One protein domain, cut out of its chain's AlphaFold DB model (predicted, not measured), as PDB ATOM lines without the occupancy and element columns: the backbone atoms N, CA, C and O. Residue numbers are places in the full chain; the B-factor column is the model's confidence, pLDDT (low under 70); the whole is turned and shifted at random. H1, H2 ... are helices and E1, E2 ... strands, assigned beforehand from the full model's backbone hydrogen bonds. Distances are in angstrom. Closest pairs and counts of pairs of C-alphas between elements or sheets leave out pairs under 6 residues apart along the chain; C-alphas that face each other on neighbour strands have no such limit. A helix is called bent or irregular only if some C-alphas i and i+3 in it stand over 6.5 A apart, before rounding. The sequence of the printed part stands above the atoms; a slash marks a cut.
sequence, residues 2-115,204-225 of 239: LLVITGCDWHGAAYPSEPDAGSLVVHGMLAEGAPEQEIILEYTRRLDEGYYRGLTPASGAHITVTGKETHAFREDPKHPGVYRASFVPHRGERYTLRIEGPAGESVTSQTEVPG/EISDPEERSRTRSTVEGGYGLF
ATOM      1  N   LEU A   2      45.672  -4.806  78.923       49.47
ATOM      2  CA  LEU A   2      45.722  -4.392  80.336       49.47
ATOM      3  C   LEU A   2      44.961  -5.342  81.284       49.47
ATOM      4  O   LEU A   2      45.505  -5.753  82.305       49.47
ATOM      5  N   LEU A   3      43.752  -5.759  80.875       47.47
ATOM      6  CA  LEU A   3      42.793  -6.527  81.685       47.47
ATOM      7  C   LEU A   3      43.310  -7.866  82.236       47.47
ATOM      8  O   LEU A   3      42.847  -8.314  83.278       47.47
ATOM      9  N   VAL A   4      44.249  -8.518  81.543       49.28
ATOM     10  CA  VAL A   4      44.774  -9.831  81.956       49.28
ATOM     11  C   VAL A   4      45.853  -9.673  83.017       49.28
ATOM     12  O   VAL A   4      45.911 -10.447  83.970       49.28
ATOM     13  N   ILE A   5      46.703  -8.654  82.876       53.69
ATOM     14  CA  ILE A   5      47.795  -8.414  83.817       53.69
ATOM     15  C   ILE A   5      47.200  -7.815  85.090       53.69
ATOM     16  O   ILE A   5      47.387  -8.393  86.155       53.69
ATOM     17  N   THR A   6      46.332  -6.802  85.006       51.94
ATOM     18  CA  THR A   6      45.549  -6.328  86.169       51.94
ATOM     19  C   THR A   6      44.587  -7.390  86.725       51.94
ATOM     20  O   THR A   6      44.116  -7.251  87.850       51.94
ATOM     21  N   GLY A   7      44.345  -8.458  85.946       43.56
ATOM     22  CA  GLY A   7      43.459  -9.610  86.148       43.56
ATOM     23  C   GLY A   7      42.340  -9.407  87.150       43.56
ATOM     24  O   GLY A   7      42.338  -9.912  88.270       43.56
ATOM     25  N   CYS A   8      41.370  -8.701  86.612       39.44
ATOM     26  CA  CYS A   8      39.970  -9.072  86.577       39.44
ATOM     27  C   CYS A   8      39.762 -10.609  86.445       39.44
ATOM     28  O   CYS A   8      39.581 -11.093  85.340       39.44
ATOM     29  N   ASP A   9      39.903 -11.442  87.473       39.62
ATOM     30  CA  ASP A   9      38.774 -11.756  88.349       39.62
ATOM     31  C   ASP A   9      38.454 -10.640  89.342       39.62
ATOM     32  O   ASP A   9      39.065 -10.487  90.399       39.62
ATOM     33  N   TRP A  10      37.412  -9.881  89.005       42.34
ATOM     34  CA  TRP A  10      36.835  -8.781  89.784       42.34
ATOM     35  C   TRP A  10      36.304  -9.203  91.171       42.34
ATOM     36  O   TRP A  10      35.769  -8.372  91.898       42.34
ATOM     37  N   HIS A  11      36.404 -10.485  91.529       36.50
ATOM     38  CA  HIS A  11      35.763 -11.088  92.698       36.50
ATOM     39  C   HIS A  11      36.669 -11.218  93.931       36.50
ATOM     40  O   HIS A  11      36.166 -11.542  95.001       36.50
ATOM     41  N   GLY A  12      37.982 -10.979  93.808       40.53
ATOM     42  CA  GLY A  12      38.944 -11.250  94.891       40.53
ATOM     43  C   GLY A  12      39.703 -10.046  95.451       40.53
ATOM     44  O   GLY A  12      40.386 -10.190  96.467       40.53
ATOM     45  N   ALA A  13      39.629  -8.873  94.812       46.12
ATOM     46  CA  ALA A  13      40.240  -7.668  95.360       46.12
ATOM     47  C   ALA A  13      39.400  -7.208  96.555       46.12
ATOM     48  O   ALA A  13      38.231  -6.856  96.410       46.12
ATOM     49  N   ALA A  14      39.979  -7.281  97.748       46.91
ATOM     50  CA  ALA A  14      39.325  -6.818  98.955       46.91
ATOM     51  C   ALA A  14      39.280  -5.289  98.932       46.91
ATOM     52  O   ALA A  14      40.292  -4.617  99.116       46.91
ATOM     53  N   TYR A  15      38.101  -4.759  98.637       52.06
ATOM     54  CA  TYR A  15      37.804  -3.345  98.785       52.06
ATOM     55  C   TYR A  15      37.692  -2.993 100.273       52.06
ATOM     56  O   TYR A  15      37.396  -3.872 101.090       52.06
ATOM     57  N   PRO A  16      37.936  -1.730 100.643       51.62
ATOM     58  CA  PRO A  16      37.872  -1.301 102.029       51.62
ATOM     59  C   PRO A  16      36.500  -1.496 102.681       51.62
ATOM     60  O   PRO A  16      35.471  -1.449 102.011       51.62
ATOM     61  N   SER A  17      36.496  -1.717 104.000       54.06
ATOM     62  CA  SER A  17      35.297  -1.872 104.827       54.06
ATOM     63  C   SER A  17      34.911  -0.557 105.515       54.06
ATOM     64  O   SER A  17      35.602  -0.138 106.430       54.06
ATOM     65  N   GLU A  18      33.778   0.016 105.107       50.12
ATOM     66  CA  GLU A  18      32.836   0.929 105.799       50.12
ATOM     67  C   GLU A  18      33.103   2.420 106.171       50.12
ATOM     68  O   GLU A  18      32.088   3.080 106.399       50.12
ATOM     69  N   PRO A  19      34.285   3.081 106.077       53.56
ATOM     70  CA  PRO A  19      34.308   4.549 105.949       53.56
ATOM     71  C   PRO A  19      34.548   5.049 104.513       53.56
ATOM     72  O   PRO A  19      34.453   6.244 104.265       53.56
ATOM     73  N   ASP A  20      34.798   4.159 103.552       64.19
ATOM     74  CA  ASP A  20      35.375   4.508 102.244       64.19
ATOM     75  C   ASP A  20      34.375   4.478 101.079       64.19
ATOM     76  O   ASP A  20      34.728   4.166  99.942       64.19
ATOM     77  N   ALA A  21      33.094   4.755 101.342       69.31
ATOM     78  CA  ALA A  21      32.096   4.913 100.285       69.31
ATOM     79  C   ALA A  21      32.377   6.195  99.481       69.31
ATOM     80  O   ALA A  21      32.460   7.272 100.066       69.31
ATOM     81  N   GLY A  22      32.470   6.101  98.154       78.50
ATOM     82  CA  GLY A  22      32.754   7.254  97.294       78.50
ATOM     83  C   GLY A  22      34.236   7.617  97.182       78.50
ATOM     84  O   GLY A  22      34.556   8.671  96.643       78.50
ATOM     85  N   SER A  23      35.148   6.767  97.656       85.75
ATOM     86  CA  SER A  23      36.583   6.932  97.420       85.75
ATOM     87  C   SER A  23      36.952   6.576  95.979       85.75
ATOM     88  O   SER A  23      36.390   5.648  95.391       85.75
ATOM     89  N   LEU A  24      37.931   7.294  95.426       89.06
ATOM     90  CA  LEU A  24      38.445   7.042  94.084       89.06
ATOM     91  C   LEU A  24      39.292   5.761  94.054       89.06
ATOM     92  O   LEU A  24      40.197   5.578  94.869       89.06
ATOM     93  N   VAL A  25      39.019   4.893  93.087       87.12
ATOM     94  CA  VAL A  25      39.755   3.664  92.790       87.12
ATOM     95  C   VAL A  25      40.478   3.840  91.462       87.12
ATOM     96  O   VAL A  25      39.874   4.195  90.451       87.12
ATOM     97  N   VAL A  26      41.779   3.574  91.467       89.31
ATOM     98  CA  VAL A  26      42.661   3.686  90.309       89.31
ATOM     99  C   VAL A  26      43.035   2.299  89.803       89.31
ATOM    100  O   VAL A  26      43.514   1.457  90.559       89.31
ATOM    101  N   HIS A  27      42.894   2.075  88.502       88.75
ATOM    102  CA  HIS A  27      43.423   0.901  87.815       88.75
ATOM    103  C   HIS A  27      44.303   1.355  86.649       88.75
ATOM    104  O   HIS A  27      43.827   1.578  85.538       88.75
ATOM    105  N   GLY A  28      45.600   1.499  86.903       90.81
ATOM    106  CA  GLY A  28      46.593   1.897  85.912       90.81
ATOM    107  C   GLY A  28      47.782   0.944  85.899       90.81
ATOM    108  O   GLY A  28      48.347   0.621  86.940       90.81
ATOM    109  N   MET A  29      48.186   0.503  84.711       92.12
ATOM    110  CA  MET A  29      49.422  -0.258  84.523       92.12
ATOM    111  C   MET A  29      50.157   0.272  83.301       92.12
ATOM    112  O   MET A  29      49.704   0.072  82.177       92.12
ATOM    113  N   LEU A  30      51.304   0.913  83.504       95.19
ATOM    114  CA  LEU A  30      52.142   1.346  82.394       95.19
ATOM    115  C   LEU A  30      52.756   0.127  81.703       95.19
ATOM    116  O   LEU A  30      53.470  -0.666  82.321       95.19
ATOM    117  N   ALA A  31      52.463  -0.019  80.417       93.25
ATOM    118  CA  ALA A  31      52.922  -1.120  79.591       93.25
ATOM    119  C   ALA A  31      54.118  -0.672  78.748       93.25
ATOM    120  O   ALA A  31      53.981   0.137  77.825       93.25
ATOM    121  N   GLU A  32      55.294  -1.224  79.040       91.50
ATOM    122  CA  GLU A  32      56.490  -0.979  78.241       91.50
ATOM    123  C   GLU A  32      56.271  -1.411  76.781       91.50
ATOM    124  O   GLU A  32      55.779  -2.507  76.501       91.50
ATOM    125  N   GLY A  33      56.604  -0.519  75.845       87.50
ATOM    126  CA  GLY A  33      56.446  -0.748  74.406       87.50
ATOM    127  C   GLY A  33      55.025  -0.562  73.856       87.50
ATOM    128  O   GLY A  33      54.852  -0.613  72.638       87.50
ATOM    129  N   ALA A  34      54.014  -0.317  74.697       90.44
ATOM    130  CA  ALA A  34      52.695   0.082  74.214       90.44
ATOM    131  C   ALA A  34      52.695   1.588  73.872       90.44
ATOM    132  O   ALA A  34      53.138   2.389  74.693       90.44
ATOM    133  N   PRO A  35      52.217   1.998  72.682       92.38
ATOM    134  CA  PRO A  35      52.165   3.410  72.293       92.38
ATOM    135  C   PRO A  35      51.011   4.179  72.945       92.38
ATOM    136  O   PRO A  35      50.988   5.406  72.908       92.38
ATOM    137  N   GLU A  36      50.048   3.462  73.516       94.44
ATOM    138  CA  GLU A  36      48.894   4.012  74.211       94.44
ATOM    139  C   GLU A  36      48.798   3.370  75.595       94.44
ATOM    140  O   GLU A  36      48.907   2.150  75.737       94.44
ATOM    141  N   GLN A  37      48.615   4.215  76.604       95.25
ATOM    142  CA  GLN A  37      48.436   3.835  77.998       95.25
ATOM    143  C   GLN A  37      46.987   4.084  78.402       95.25
ATOM    144  O   GLN A  37      46.362   5.030  77.923       95.25
ATOM    145  N   GLU A  38      46.474   3.256  79.307       94.12
ATOM    146  CA  GLU A  38      45.097   3.324  79.791       94.12
ATOM    147  C   GLU A  38      45.073   3.302  81.323       94.12
ATOM    148  O   GLU A  38      45.807   2.539  81.959       94.12
ATOM    149  N   ILE A  39      44.232   4.155  81.903       93.94
ATOM    150  CA  ILE A  39      43.905   4.191  83.328       93.94
ATOM    151  C   ILE A  39      42.384   4.169  83.441       93.94
ATOM    152  O   ILE A  39      41.703   4.939  82.769       93.94
ATOM    153  N   ILE A  40      41.856   3.300  84.295       91.94
ATOM    154  CA  ILE A  40      40.428   3.250  84.615       91.94
ATOM    155  C   ILE A  40      40.245   3.824  86.017       91.94
ATOM    156  O   ILE A  40      40.952   3.418  86.942       91.94
ATOM    157  N   LEU A  41      39.319   4.769  86.154       91.75
ATOM    158  CA  LEU A  41      38.937   5.386  87.415       91.75
ATOM    159  C   LEU A  41      37.477   5.096  87.741       91.75
ATOM    160  O   LEU A  41      36.575   5.317  86.928       91.75
ATOM    161  N   GLU A  42      37.245   4.668  88.971       89.75
ATOM    162  CA  GLU A  42      35.919   4.349  89.481       89.75
ATOM    163  C   GLU A  42      35.761   4.880  90.900       89.75
ATOM    164  O   GLU A  42      36.735   5.062  91.619       89.75
ATOM    165  N   TYR A  43      34.526   5.086  91.331       87.75
ATOM    166  CA  TYR A  43      34.203   5.294  92.731       87.75
ATOM    167  C   TYR A  43      33.749   3.994  93.374       87.75
ATOM    168  O   TYR A  43      32.978   3.220  92.788       87.75
ATOM    169  N   THR A  44      34.193   3.776  94.610       80.19
ATOM    170  CA  THR A  44      33.651   2.721  95.457       80.19
ATOM    171  C   THR A  44      32.166   2.970  95.711       80.19
ATOM    172  O   THR A  44      31.732   4.050  96.117       80.19
ATOM    173  N   ARG A  45      31.361   1.929  95.525       74.56
ATOM    174  CA  ARG A  45      29.961   1.893  95.929       74.56
ATOM    175  C   ARG A  45      29.759   0.778  96.943       74.56
ATOM    176  O   ARG A  45      30.321  -0.306  96.796       74.56
ATOM    177  N   ARG A  46      28.912   1.040  97.940       67.75
ATOM    178  CA  ARG A  46      28.414   0.023  98.867       67.75
ATOM    179  C   ARG A  46      27.501  -0.961  98.130       67.75
ATOM    180  O   ARG A  46      26.545  -0.544  97.473       67.75
ATOM    181  N   LEU A  47      27.799  -2.244  98.253       66.38
ATOM    182  CA  LEU A  47      26.935  -3.347  97.855       66.38
ATOM    183  C   LEU A  47      26.048  -3.760  99.036       66.38
ATOM    184  O   LEU A  47      26.409  -3.576 100.207       66.38
ATOM    185  N   ASP A  48      24.887  -4.329  98.720       57.91
ATOM    186  CA  ASP A  48      24.066  -5.034  99.702       57.91
ATOM    187  C   ASP A  48      24.943  -6.162 100.279       57.91
ATOM    188  O   ASP A  48      25.576  -6.869  99.503       57.91
ATOM    189  N   GLU A  49      25.055  -6.266 101.612       60.09
ATOM    190  CA  GLU A  49      26.020  -7.095 102.388       60.09
ATOM    191  C   GLU A  49      27.314  -6.406 102.883       60.09
ATOM    192  O   GLU A  49      28.130  -7.047 103.538       60.09
ATOM    193  N   GLY A  50      27.500  -5.095 102.673       52.50
ATOM    194  CA  GLY A  50      28.608  -4.349 103.310       52.50
ATOM    195  C   GLY A  50      29.968  -4.486 102.614       52.50
ATOM    196  O   GLY A  50      30.966  -3.943 103.085       52.50
ATOM    197  N   TYR A  51      30.001  -5.150 101.460       51.66
ATOM    198  CA  TYR A  51      31.137  -5.120 100.544       51.66
ATOM    199  C   TYR A  51      31.141  -3.825  99.730       51.66
ATOM    200  O   TYR A  51      30.090  -3.272  99.410       51.66
ATOM    201  N   TYR A  52      32.322  -3.359  99.340       51.88
ATOM    202  CA  TYR A  52      32.487  -2.216  98.445       51.88
ATOM    203  C   TYR A  52      33.007  -2.696  97.090       51.88
ATOM    204  O   TYR A  52      33.721  -3.691  97.024       51.88
ATOM    205  N   ARG A  53      32.631  -2.030  95.995       63.12
ATOM    206  CA  ARG A  53      33.182  -2.307  94.656       63.12
ATOM    207  C   ARG A  53      33.274  -1.026  93.835       63.12
ATOM    208  O   ARG A  53      32.378  -0.189  93.927       63.12
ATOM    209  N   GLY A  54      34.327  -0.887  93.031       58.69
ATOM    210  CA  GLY A  54      34.377   0.100  91.952       58.69
ATOM    211  C   GLY A  54      33.368  -0.287  90.871       58.69
ATOM    212  O   GLY A  54      33.430  -1.389  90.332       58.69
ATOM    213  N   LEU A  55      32.340   0.537  90.666       67.06
ATOM    214  CA  LEU A  55      31.316   0.310  89.629       67.06
ATOM    215  C   LEU A  55      30.725   1.610  89.073       67.06
ATOM    216  O   LEU A  55      29.949   1.574  88.117       67.06
ATOM    217  N   THR A  56      31.031   2.756  89.682       85.50
ATOM    218  CA  THR A  56      30.586   4.055  89.181       85.50
ATOM    219  C   THR A  56      31.770   4.736  88.515       85.50
ATOM    220  O   THR A  56      32.719   5.070  89.220       85.50
ATOM    221  N   PRO A  57      31.745   4.950  87.191       90.62
ATOM    222  CA  PRO A  57      32.820   5.649  86.507       90.62
ATOM    223  C   PRO A  57      33.109   7.020  87.121       90.62
ATOM    224  O   PRO A  57      32.190   7.819  87.318       90.62
ATOM    225  N   ALA A  58      34.380   7.311  87.388       92.75
ATOM    226  CA  ALA A  58      34.811   8.632  87.833       92.75
ATOM    227  C   ALA A  58      35.151   9.497  86.609       92.75
ATOM    228  O   ALA A  58      36.300   9.561  86.171       92.75
ATOM    229  N   SER A  59      34.122  10.108  86.017       96.00
ATOM    230  CA  SER A  59      34.217  10.928  84.798       96.00
ATOM    231  C   SER A  59      34.586  12.386  85.091       96.00
ATOM    232  O   SER A  59      34.154  12.937  86.102       96.00
ATOM    233  N   GLY A  60      35.357  13.024  84.205       96.44
ATOM    234  CA  GLY A  60      35.783  14.420  84.358       96.44
ATOM    235  C   GLY A  60      37.000  14.657  85.263       96.44
ATOM    236  O   GLY A  60      37.216  15.786  85.697       96.44
ATOM    237  N   ALA A  61      37.801  13.629  85.549       97.56
ATOM    238  CA  ALA A  61      39.052  13.764  86.296       97.56
ATOM    239  C   ALA A  61      40.165  14.398  85.440       97.56
ATOM    240  O   ALA A  61      40.253  14.172  84.230       97.56
ATOM    241  N   HIS A  62      41.073  15.138  86.081       98.25
ATOM    242  CA  HIS A  62      42.315  15.591  85.458       98.25
ATOM    243  C   HIS A  62      43.466  14.666  85.857       98.25
ATOM    244  O   HIS A  62      43.815  14.568  87.030       98.25
ATOM    245  N   ILE A  63      44.059  13.980  84.879       98.44
ATOM    246  CA  ILE A  63      45.085  12.961  85.123       98.44
ATOM    247  C   ILE A  63      46.377  13.348  84.420       98.44
ATOM    248  O   ILE A  63      46.398  13.591  83.210       98.44
ATOM    249  N   THR A  64      47.472  13.309  85.171       98.62
ATOM    250  CA  THR A  64      48.825  13.468  84.644       98.62
ATOM    251  C   THR A  64      49.720  12.332  85.114       98.62
ATOM    252  O   THR A  64      49.630  11.870  86.251       98.62
ATOM    253  N   VAL A  65      50.592  11.876  84.221       98.56
ATOM    254  CA  VAL A  65      51.688  10.966  84.545       98.56
ATOM    255  C   VAL A  65      52.990  11.637  84.140       98.56
ATOM    256  O   VAL A  65      53.184  11.971  82.972       98.56
ATOM    257  N   THR A  66      53.879  11.835  85.106       98.62
ATOM    258  CA  THR A  66      55.144  12.549  84.926       98.62
ATOM    259  C   THR A  66      56.319  11.593  85.078       98.62
ATOM    260  O   THR A  66      56.522  11.026  86.152       98.62
ATOM    261  N   GLY A  67      57.084  11.427  84.002       97.12
ATOM    262  CA  GLY A  67      58.438  10.870  84.001       97.12
ATOM    263  C   GLY A  67      59.431  11.982  83.662       97.12
ATOM    264  O   GLY A  67      59.429  13.036  84.297       97.12
ATOM    265  N   LYS A  68      60.235  11.796  82.613       96.00
ATOM    266  CA  LYS A  68      61.010  12.887  81.986       96.00
ATOM    267  C   LYS A  68      60.115  13.955  81.369       96.00
ATOM    268  O   LYS A  68      60.458  15.133  81.379       96.00
ATOM    269  N   GLU A  69      58.980  13.526  80.835       97.50
ATOM    270  CA  GLU A  69      57.930  14.376  80.293       97.50
ATOM    271  C   GLU A  69      56.640  14.175  81.092       97.50
ATOM    272  O   GLU A  69      56.463  13.171  81.785       97.50
ATOM    273  N   THR A  70      55.739  15.153  81.014       98.31
ATOM    274  CA  THR A  70      54.402  15.042  81.605       98.31
ATOM    275  C   THR A  70      53.394  14.711  80.519       98.31
ATOM    276  O   THR A  70      53.256  15.444  79.541       98.31
ATOM    277  N   HIS A  71      52.659  13.625  80.725       98.44
ATOM    278  CA  HIS A  71      51.626  13.148  79.821       98.44
ATOM    279  C   HIS A  71      50.262  13.314  80.486       98.44
ATOM    280  O   HIS A  71      50.002  12.740  81.544       98.44
ATOM    281  N   ALA A  72      49.389  14.106  79.869       98.38
ATOM    282  CA  ALA A  72      48.006  14.241  80.306       98.38
ATOM    283  C   ALA A  72      47.155  13.132  79.679       98.38
ATOM    284  O   ALA A  72      47.219  12.917  78.465       98.38
ATOM    285  N   PHE A  73      46.341  12.459  80.489       98.38
ATOM    286  CA  PHE A  73      45.372  11.497  79.978       98.38
ATOM    287  C   PHE A  73      44.047  12.198  79.698       98.38
ATOM    288  O   PHE A  73      43.648  13.128  80.398       98.38
ATOM    289  N   ARG A  74      43.366  11.741  78.652       98.44
ATOM    290  CA  ARG A  74      42.047  12.229  78.258       98.44
ATOM    291  C   ARG A  74      41.032  11.120  78.422       98.44
ATOM    292  O   ARG A  74      41.318   9.977  78.074       98.44
ATOM    293  N   GLU A  75      39.863  11.472  78.934       98.00
ATOM    294  CA  GLU A  75      38.753  10.535  79.040       98.00
ATOM    295  C   GLU A  75      38.305  10.069  77.646       98.00
ATOM    296  O   GLU A  75      38.231  10.862  76.702       98.00
ATOM    297  N   ASP A  76      38.023   8.775  77.511       93.88
ATOM    298  CA  ASP A  76      37.412   8.204  76.321       93.88
ATOM    299  C   ASP A  76      35.931   8.620  76.272       93.88
ATOM    300  O   ASP A  76      35.147   8.205  77.130       93.88
ATOM    301  N   PRO A  77      35.493   9.369  75.244       93.50
ATOM    302  CA  PRO A  77      34.108   9.830  75.144       93.50
ATOM    303  C   PRO A  77      33.083   8.691  75.035       93.50
ATOM    304  O   PRO A  77      31.891   8.927  75.216       93.50
ATOM    305  N   LYS A  78      33.512   7.467  74.697       94.62
ATOM    306  CA  LYS A  78      32.640   6.287  74.591       94.62
ATOM    307  C   LYS A  78      32.599   5.452  75.867       94.62
ATOM    308  O   LYS A  78      31.683   4.646  76.017       94.62
ATOM    309  N   HIS A  79      33.571   5.624  76.759       91.06
ATOM    310  CA  HIS A  79      33.725   4.808  77.957       91.06
ATOM    311  C   HIS A  79      34.055   5.722  79.144       91.06
ATOM    312  O   HIS A  79      35.231   5.916  79.452       91.06
ATOM    313  N   PRO A  80      33.031   6.294  79.808       93.19
ATOM    314  CA  PRO A  80      33.238   7.125  80.987       93.19
ATOM    315  C   PRO A  80      34.117   6.421  82.022       93.19
ATOM    316  O   PRO A  80      34.003   5.207  82.207       93.19
ATOM    317  N   GLY A  81      34.990   7.173  82.690       92.00
ATOM    318  CA  GLY A  81      35.955   6.644  83.659       92.00
ATOM    319  C   GLY A  81      37.174   5.948  83.043       92.00
ATOM    320  O   GLY A  81      38.094   5.596  83.776       92.00
ATOM    321  N   VAL A  82      37.237   5.768  81.720       93.75
ATOM    322  CA  VAL A  82      38.428   5.254  81.027       93.75
ATOM    323  C   VAL A  82      39.217   6.421  80.458       93.75
ATOM    324  O   VAL A  82      38.686   7.225  79.701       93.75
ATOM    325  N   TYR A  83      40.505   6.498  80.775       96.81
ATOM    326  CA  TYR A  83      41.389   7.580  80.366       96.81
ATOM    327  C   TYR A  83      42.574   7.032  79.583       96.81
ATOM    328  O   TYR A  83      43.173   6.033  79.981       96.81
ATOM    329  N   ARG A  84      42.950   7.703  78.489       97.00
ATOM    330  CA  ARG A  84      44.063   7.292  77.623       97.00
ATOM    331  C   ARG A  84      45.057   8.409  77.350       97.00
ATOM    332  O   ARG A  84      44.691   9.583  77.271       97.00
ATOM    333  N   ALA A  85      46.316   8.028  77.169       97.62
ATOM    334  CA  ALA A  85      47.388   8.907  76.718       97.62
ATOM    335  C   ALA A  85      48.308   8.172  75.741       97.62
ATOM    336  O   ALA A  85      48.613   6.993  75.925       97.62
ATOM    337  N   SER A  86      48.788   8.882  74.720       97.06
ATOM    338  CA  SER A  86      49.735   8.338  73.747       97.06
ATOM    339  C   SER A  86      51.169   8.645  74.169       97.06
ATOM    340  O   SER A  86      51.653   9.756  73.957       97.06
ATOM    341  N   PHE A  87      51.839   7.669  74.777       96.94
ATOM    342  CA  PHE A  87      53.275   7.694  75.047       96.94
ATOM    343  C   PHE A  87      53.792   6.277  75.318       96.94
ATOM    344  O   PHE A  87      53.027   5.378  75.676       96.94
ATOM    345  N   VAL A  88      55.104   6.091  75.158       96.19
ATOM    346  CA  VAL A  88      55.790   4.827  75.449       96.19
ATOM    347  C   VAL A  88      56.640   5.009  76.709       96.19
ATOM    348  O   VAL A  88      57.634   5.733  76.654       96.19
ATOM    349  N   PRO A  89      56.292   4.358  77.832       96.00
ATOM    350  CA  PRO A  89      57.100   4.388  79.041       96.00
ATOM    351  C   PRO A  89      58.502   3.809  78.808       96.00
ATOM    352  O   PRO A  89      58.658   2.781  78.142       96.00
ATOM    353  N   HIS A  90      59.525   4.435  79.387       94.94
ATOM    354  CA  HIS A  90      60.911   3.983  79.274       94.94
ATOM    355  C   HIS A  90      61.304   3.045  80.418       94.94
ATOM    356  O   HIS A  90      61.002   3.295  81.580       94.94
ATOM    357  N   ARG A  91      62.045   1.979  80.096       94.56
ATOM    358  CA  ARG A  91      62.596   1.036  81.087       94.56
ATOM    359  C   ARG A  91      63.512   1.753  82.082       94.56
ATOM    360  O   ARG A  91      64.353   2.551  81.672       94.56
ATOM    361  N   GLY A  92      63.384   1.409  83.360       94.56
ATOM    362  CA  GLY A  92      64.126   2.007  84.472       94.56
ATOM    363  C   GLY A  92      63.697   3.436  84.812       94.56
ATOM    364  O   GLY A  92      64.273   4.045  85.708       94.56
ATOM    365  N   GLU A  93      62.715   3.998  84.103       96.69
ATOM    366  CA  GLU A  93      62.186   5.316  84.414       96.69
ATOM    367  C   GLU A  93      61.101   5.212  85.486       96.69
ATOM    368  O   GLU A  93      60.256   4.309  85.470       96.69
ATOM    369  N   ARG A  94      61.142   6.159  86.426       98.00
ATOM    370  CA  ARG A  94      60.108   6.335  87.439       98.00
ATOM    371  C   ARG A  94      59.048   7.294  86.920       98.00
ATOM    372  O   ARG A  94      59.379   8.385  86.464       98.00
ATOM    373  N   TYR A  95      57.792   6.906  87.070       98.38
ATOM    374  CA  TYR A  95      56.635   7.713  86.724       98.38
ATOM    375  C   TYR A  95      55.824   8.031  87.974       98.38
ATOM    376  O   TYR A  95      55.570   7.153  88.797       98.38
ATOM    377  N   THR A  96      55.401   9.284  88.096       98.62
ATOM    378  CA  THR A  96      54.486   9.749  89.141       98.62
ATOM    379  C   THR A  96      53.120  10.012  88.526       98.62
ATOM    380  O   THR A  96      53.009  10.809  87.600       98.62
ATOM    381  N   LEU A  97      52.092   9.348  89.040       98.50
ATOM    382  CA  LEU A  97      50.693   9.628  88.754       98.50
ATOM    383  C   LEU A  97      50.198  10.735  89.682       98.50
ATOM    384  O   LEU A  97      50.422  10.671  90.893       98.50
ATOM    385  N   ARG A  98      49.456  11.683  89.117       98.44
ATOM    386  CA  ARG A  98      48.611  12.619  89.851       98.44
ATOM    387  C   ARG A  98      47.232  12.679  89.206       98.44
ATOM    388  O   ARG A  98      47.121  12.860  87.993       98.44
ATOM    389  N   ILE A  99      46.202  12.554  90.030       98.31
ATOM    390  CA  ILE A  99      44.800  12.668  89.638       98.31
ATOM    391  C   ILE A  99      44.147  13.734  90.507       98.31
ATOM    392  O   ILE A  99      44.254  13.687  91.731       98.31
ATOM    393  N   GLU A 100      43.453  14.665  89.871       98.25
ATOM    394  CA  GLU A 100      42.477  15.540  90.514       98.25
ATOM    395  C   GLU A 100      41.096  15.004  90.130       98.25
ATOM    396  O   GLU A 100      40.693  15.048  88.962       98.25
ATOM    397  N   GLY A 101      40.437  14.376  91.102       95.06
ATOM    398  CA  GLY A 101      39.169  13.692  90.919       95.06
ATOM    399  C   GLY A 101      37.991  14.665  90.850       95.06
ATOM    400  O   GLY A 101      38.078  15.806  91.315       95.06
ATOM    401  N   PRO A 102      36.863  14.243  90.259       92.31
ATOM    402  CA  PRO A 102      35.733  15.132  90.019       92.31
ATOM    403  C   PRO A 102      34.979  15.527  91.300       92.31
ATOM    404  O   PRO A 102      34.219  16.494  91.260       92.31
ATOM    405  N   ALA A 103      35.186  14.842  92.432       91.31
ATOM    406  CA  ALA A 103      34.663  15.265  93.733       91.31
ATOM    407  C   ALA A 103      35.647  16.164  94.519       91.31
ATOM    408  O   ALA A 103      35.359  16.550  95.654       91.31
ATOM    409  N   GLY A 104      36.765  16.572  93.901       92.31
ATOM    410  CA  GLY A 104      37.773  17.463  94.485       92.31
ATOM    411  C   GLY A 104      38.875  16.745  95.267       92.31
ATOM    412  O   GLY A 104      39.731  17.400  95.864       92.31
ATOM    413  N   GLU A 105      38.875  15.416  95.277       92.88
ATOM    414  CA  GLU A 105      39.933  14.599  95.850       92.88
ATOM    415  C   GLU A 105      41.215  14.650  95.004       92.88
ATOM    416  O   GLU A 105      41.184  14.809  93.783       92.88
ATOM    417  N   SER A 106      42.365  14.497  95.659       96.12
ATOM    418  CA  SER A 106      43.666  14.427  94.996       96.12
ATOM    419  C   SER A 106      44.307  13.090  95.303       96.12
ATOM    420  O   SER A 106      44.431  12.711  96.466       96.12
ATOM    421  N   VAL A 107      44.752  12.413  94.252       94.69
ATOM    422  CA  VAL A 107      45.340  11.084  94.335       94.69
ATOM    423  C   VAL A 107      46.720  11.066  93.693       94.69
ATOM    424  O   VAL A 107      46.914  11.617  92.606       94.69
ATOM    425  N   THR A 108      47.682  10.415  94.346       97.19
ATOM    426  CA  THR A 108      49.061  10.286  93.856       97.19
ATOM    427  C   THR A 108      49.589   8.866  93.972       97.19
ATOM    428  O   THR A 108      49.238   8.117  94.876       97.19
ATOM    429  N   SER A 109      50.458   8.466  93.048       95.75
ATOM    430  CA  SER A 109      51.153   7.176  93.117       95.75
ATOM    431  C   SER A 109      52.446   7.217  92.306       95.75
ATOM    432  O   SER A 109      52.628   8.098  91.467       95.75
ATOM    433  N   GLN A 110      53.361   6.276  92.535       97.12
ATOM    434  CA  GLN A 110      54.621   6.183  91.798       97.12
ATOM    435  C   GLN A 110      54.904   4.752  91.376       97.12
ATOM    436  O   GLN A 110      54.742   3.841  92.177       97.12
ATOM    437  N   THR A 111      55.401   4.562  90.158       96.38
ATOM    438  CA  THR A 111      55.848   3.264  89.632       96.38
ATOM    439  C   THR A 111      57.208   3.407  88.953       96.38
ATOM    440  O   THR A 111      57.584   4.500  88.533       96.38
ATOM    441  N   GLU A 112      57.953   2.312  88.830       96.94
ATOM    442  CA  GLU A 112      59.203   2.245  88.073       96.94
ATOM    443  C   GLU A 112      59.110   1.127  87.037       96.94
ATOM    444  O   GLU A 112      58.834  -0.018  87.393       96.94
ATOM    445  N   VAL A 113      59.327   1.460  85.761       96.44
ATOM    446  CA  VAL A 113      59.105   0.525  84.649       96.44
ATOM    447  C   VAL A 113      60.201  -0.542  84.622       96.44
ATOM    448  O   VAL A 113      61.363  -0.211  84.366       96.44
ATOM    449  N   PRO A 114      59.879  -1.834  84.806       96.56
ATOM    450  CA  PRO A 114      60.890  -2.883  84.788       96.56
ATOM    451  C   PRO A 114      61.463  -3.100  83.383       96.56
ATOM    452  O   PRO A 114      60.791  -2.911  82.366       96.56
ATOM    453  N   GLY A 115      62.707  -3.576  83.305       94.75
ATOM    454  CA  GLY A 115      63.290  -4.032  82.037       94.75
ATOM    455  C   GLY A 115      62.627  -5.313  81.514       94.75
ATOM    456  O   GLY A 115      62.091  -6.089  82.297       94.75
ATOM    457  N   GLU A 204      48.556 -13.392 100.603       44.03
ATOM    458  CA  GLU A 204      49.030 -13.771 101.946       44.03
ATOM    459  C   GLU A 204      48.700 -12.726 103.027       44.03
ATOM    460  O   GLU A 204      49.592 -12.194 103.677       44.03
ATOM    461  N   ILE A 205      47.419 -12.409 103.234       43.34
ATOM    462  CA  ILE A 205      46.996 -11.658 104.428       43.34
ATOM    463  C   ILE A 205      45.832 -12.408 105.074       43.34
ATOM    464  O   ILE A 205      44.748 -12.533 104.491       43.34
ATOM    465  N   SER A 206      46.097 -12.957 106.259       39.19
ATOM    466  CA  SER A 206      45.165 -13.748 107.066       39.19
ATOM    467  C   SER A 206      44.065 -12.918 107.736       39.19
ATOM    468  O   SER A 206      43.105 -13.506 108.224       39.19
ATOM    469  N   ASP A 207      44.170 -11.586 107.733       40.97
ATOM    470  CA  ASP A 207      43.246 -10.674 108.414       40.97
ATOM    471  C   ASP A 207      42.426  -9.820 107.414       40.97
ATOM    472  O   ASP A 207      43.022  -9.122 106.591       40.97
ATOM    473  N   PRO A 208      41.075  -9.866 107.437       43.91
ATOM    474  CA  PRO A 208      40.195  -9.036 106.610       43.91
ATOM    475  C   PRO A 208      40.370  -7.517 106.771       43.91
ATOM    476  O   PRO A 208      40.206  -6.808 105.779       43.91
ATOM    477  N   GLU A 209      40.717  -7.007 107.957       43.03
ATOM    478  CA  GLU A 209      40.880  -5.559 108.178       43.03
ATOM    479  C   GLU A 209      42.192  -5.042 107.558       43.03
ATOM    480  O   GLU A 209      42.197  -3.999 106.893       43.03
ATOM    481  N   GLU A 210      43.275  -5.830 107.620       44.25
ATOM    482  CA  GLU A 210      44.531  -5.568 106.896       44.25
ATOM    483  C   GLU A 210      44.368  -5.639 105.367       44.25
ATOM    484  O   GLU A 210      45.225  -5.156 104.624       44.25
ATOM    485  N   ARG A 211      43.279  -6.204 104.834       48.38
ATOM    486  CA  ARG A 211      43.090  -6.260 103.376       48.38
ATOM    487  C   ARG A 211      42.807  -4.897 102.740       48.38
ATOM    488  O   ARG A 211      43.119  -4.721 101.565       48.38
ATOM    489  N   SER A 212      42.236  -3.962 103.498       46.44
ATOM    490  CA  SER A 212      41.658  -2.714 102.981       46.44
ATOM    491  C   SER A 212      42.676  -1.591 102.747       46.44
ATOM    492  O   SER A 212      42.666  -0.950 101.699       46.44
ATOM    493  N   ARG A 213      43.580  -1.365 103.710       42.47
ATOM    494  CA  ARG A 213      44.555  -0.259 103.683       42.47
ATOM    495  C   ARG A 213      45.944  -0.674 103.204       42.47
ATOM    496  O   ARG A 213      46.690   0.156 102.701       42.47
ATOM    497  N   THR A 214      46.292  -1.954 103.312       49.25
ATOM    498  CA  THR A 214      47.674  -2.431 103.114       49.25
ATOM    499  C   THR A 214      48.013  -2.766 101.654       49.25
ATOM    500  O   THR A 214      49.157  -3.094 101.352       49.25
ATOM    501  N   ARG A 215      47.045  -2.703 100.724       58.12
ATOM    502  CA  ARG A 215      47.228  -3.143  99.322       58.12
ATOM    503  C   ARG A 215      47.153  -2.051  98.263       58.12
ATOM    504  O   ARG A 215      47.301  -2.371  97.083       58.12
ATOM    505  N   SER A 216      46.941  -0.795  98.644       73.56
ATOM    506  CA  SER A 216      46.965   0.295  97.673       73.56
ATOM    507  C   SER A 216      48.273   1.066  97.742       73.56
ATOM    508  O   SER A 216      48.681   1.536  98.799       73.56
ATOM    509  N   THR A 217      48.927   1.215  96.594       80.75
ATOM    510  CA  THR A 217      50.084   2.108  96.426       80.75
ATOM    511  C   THR A 217      49.661   3.512  95.999       80.75
ATOM    512  O   THR A 217      50.471   4.290  95.492       80.75
ATOM    513  N   VAL A 218      48.374   3.813  96.150       87.81
ATOM    514  CA  VAL A 218      47.715   5.019  95.678       87.81
ATOM    515  C   VAL A 218      47.347   5.849  96.903       87.81
ATOM    516  O   VAL A 218      46.465   5.496  97.675       87.81
ATOM    517  N   GLU A 219      48.067   6.943  97.115       90.31
ATOM    518  CA  GLU A 219      47.822   7.880  98.206       90.31
ATOM    519  C   GLU A 219      46.592   8.739  97.892       90.31
ATOM    520  O   GLU A 219      46.447   9.229  96.773       90.31
ATOM    521  N   GLY A 220      45.702   8.911  98.873       88.75
ATOM    522  CA  GLY A 220      44.441   9.650  98.721       88.75
ATOM    523  C   GLY A 220      43.298   8.854  98.075       88.75
ATOM    524  O   GLY A 220      42.196   9.381  97.945       88.75
ATOM    525  N   GLY A 221      43.535   7.600  97.680       87.69
ATOM    526  CA  GLY A 221      42.546   6.735  97.039       87.69
ATOM    527  C   GLY A 221      42.854   5.251  97.232       87.69
ATOM    528  O   GLY A 221      43.545   4.862  98.169       87.69
ATOM    529  N   TYR A 222      42.325   4.420  96.337       83.69
ATOM    530  CA  TYR A 222      42.494   2.967  96.341       83.69
ATOM    531  C   TYR A 222      42.968   2.446  94.983       83.69
ATOM    532  O   TYR A 222      42.963   3.152  93.977       83.69
ATOM    533  N   GLY A 223      43.328   1.163  94.939       82.00
ATOM    534  CA  GLY A 223      43.684   0.458  93.712       82.00
ATOM    535  C   GLY A 223      45.186   0.420  93.436       82.00
ATOM    536  O   GLY A 223      45.998   0.337  94.361       82.00
ATOM    537  N   LEU A 224      45.537   0.409  92.154       87.06
ATOM    538  CA  LEU A 224      46.866   0.129  91.629       87.06
ATOM    539  C   LEU A 224      47.237   1.146  90.551       87.06
ATOM    540  O   LEU A 224      46.533   1.288  89.553       87.06
ATOM    541  N   PHE A 225      48.408   1.756  90.702       92.75
ATOM    542  CA  PHE A 225      49.148   2.352  89.599       92.75
ATOM    543  C   PHE A 225      50.526   1.701  89.541       92.75
ATOM    544  O   PHE A 225      51.385   1.995  90.365       92.75
TER     545      PHE A 225
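What this domain is: This is residues 2 to 115 and 204 to 225 of the 239 residues of the protein "DUF4249 family protein" of Gemmatimonadetes bacterium (UniProt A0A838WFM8). Picture one strongly twisted sheet of nine strands that wraps round into a small, nearly closed barrel, its seam between E8 and E9, which come near each other without being neighbours. The hairpin of E2 and E3 lengthens the barrel at one end, and two very short helices, H1 and H2, lie outside its wall. The printed part has 136 residues, with named elements in the order H1, E1 to E8, H2, E9; the class is mostly strand. The sheet is branched and mixed, with E1 and E9 parallel and the other neighbour pairs antiparallel. The whole is compact, with a radius of gyration of the C-alphas of 14.8 A and spans of 43 by 34 by 24 A.

Where its parts are: Find C-alpha 24 at (38.445, 7.042, 94.084); from there E1 runs through residues 24 to 31, 22.1 A. E2, residues 36 to 46, is the longest strand, 32.3 A. Next come E3, residues 52 to 57, E4, 62 to 66, E5, 70 to 76, and E6, 79 to 86, which bends by 78 degrees at residue 82. E7 is residues 94 to 100, 20.1 A, and E8 residues 106 to 112, 20.9 A. E9, residues 222 to 225, ends at C-alpha 225, (49.148, 2.352, 89.599). H1 is residues 2 to 5; H2 is residues 210 to 213, neither bent nor irregular, but only just: C-alphas 210 and 213 are 6.2 A apart.

How they stand to each other: Start at E2, with E1 on one side, N 25 to O 42 at 2.7 A, and E3 and E6 on the other, N 43 to O 56 at 2.8 A and N 41 to O 81 at 2.8 A. E1 to E3 form a meander, each strand the antiparallel neighbour of the one before; so do E4 to E6. Look at N 76 and O 82, 2.8 A, for E5 and E6, and N 71 and O 65, 2.8 A, for E4 and E5. E4 to E7 form a Greek key, four strands in a row of which E4 to E6 are a meander and the first, E4, is the antiparallel neighbour of the fourth, E7: N 66 and O 96 are 2.8 A apart. Edge strand E8 follows in a hairpin with E7, N 97 to O 109 at 2.8 A. Edge strand E9 is parallel to E1, N 26 to O 222 at 2.8 A. The closest C-alphas of E8 and E9, Ser 109 and Phe 225, are 6.3 A apart. H1 only grazes the sheet; H2 is not on it. Both helices are too short for any O i to N i+4 pair.

The domain as a whole: The C-alphas farthest apart, Glu 49 and Lys 68, are 45.2 A apart. Residues 116 to 203 are not printed; C-alphas 115 and 204 are 26.4 A apart across the cut. The link from H1 to E1 is long. Confidence is under 70 in residues 2 to 21, 46 to 55 and 204 to 215.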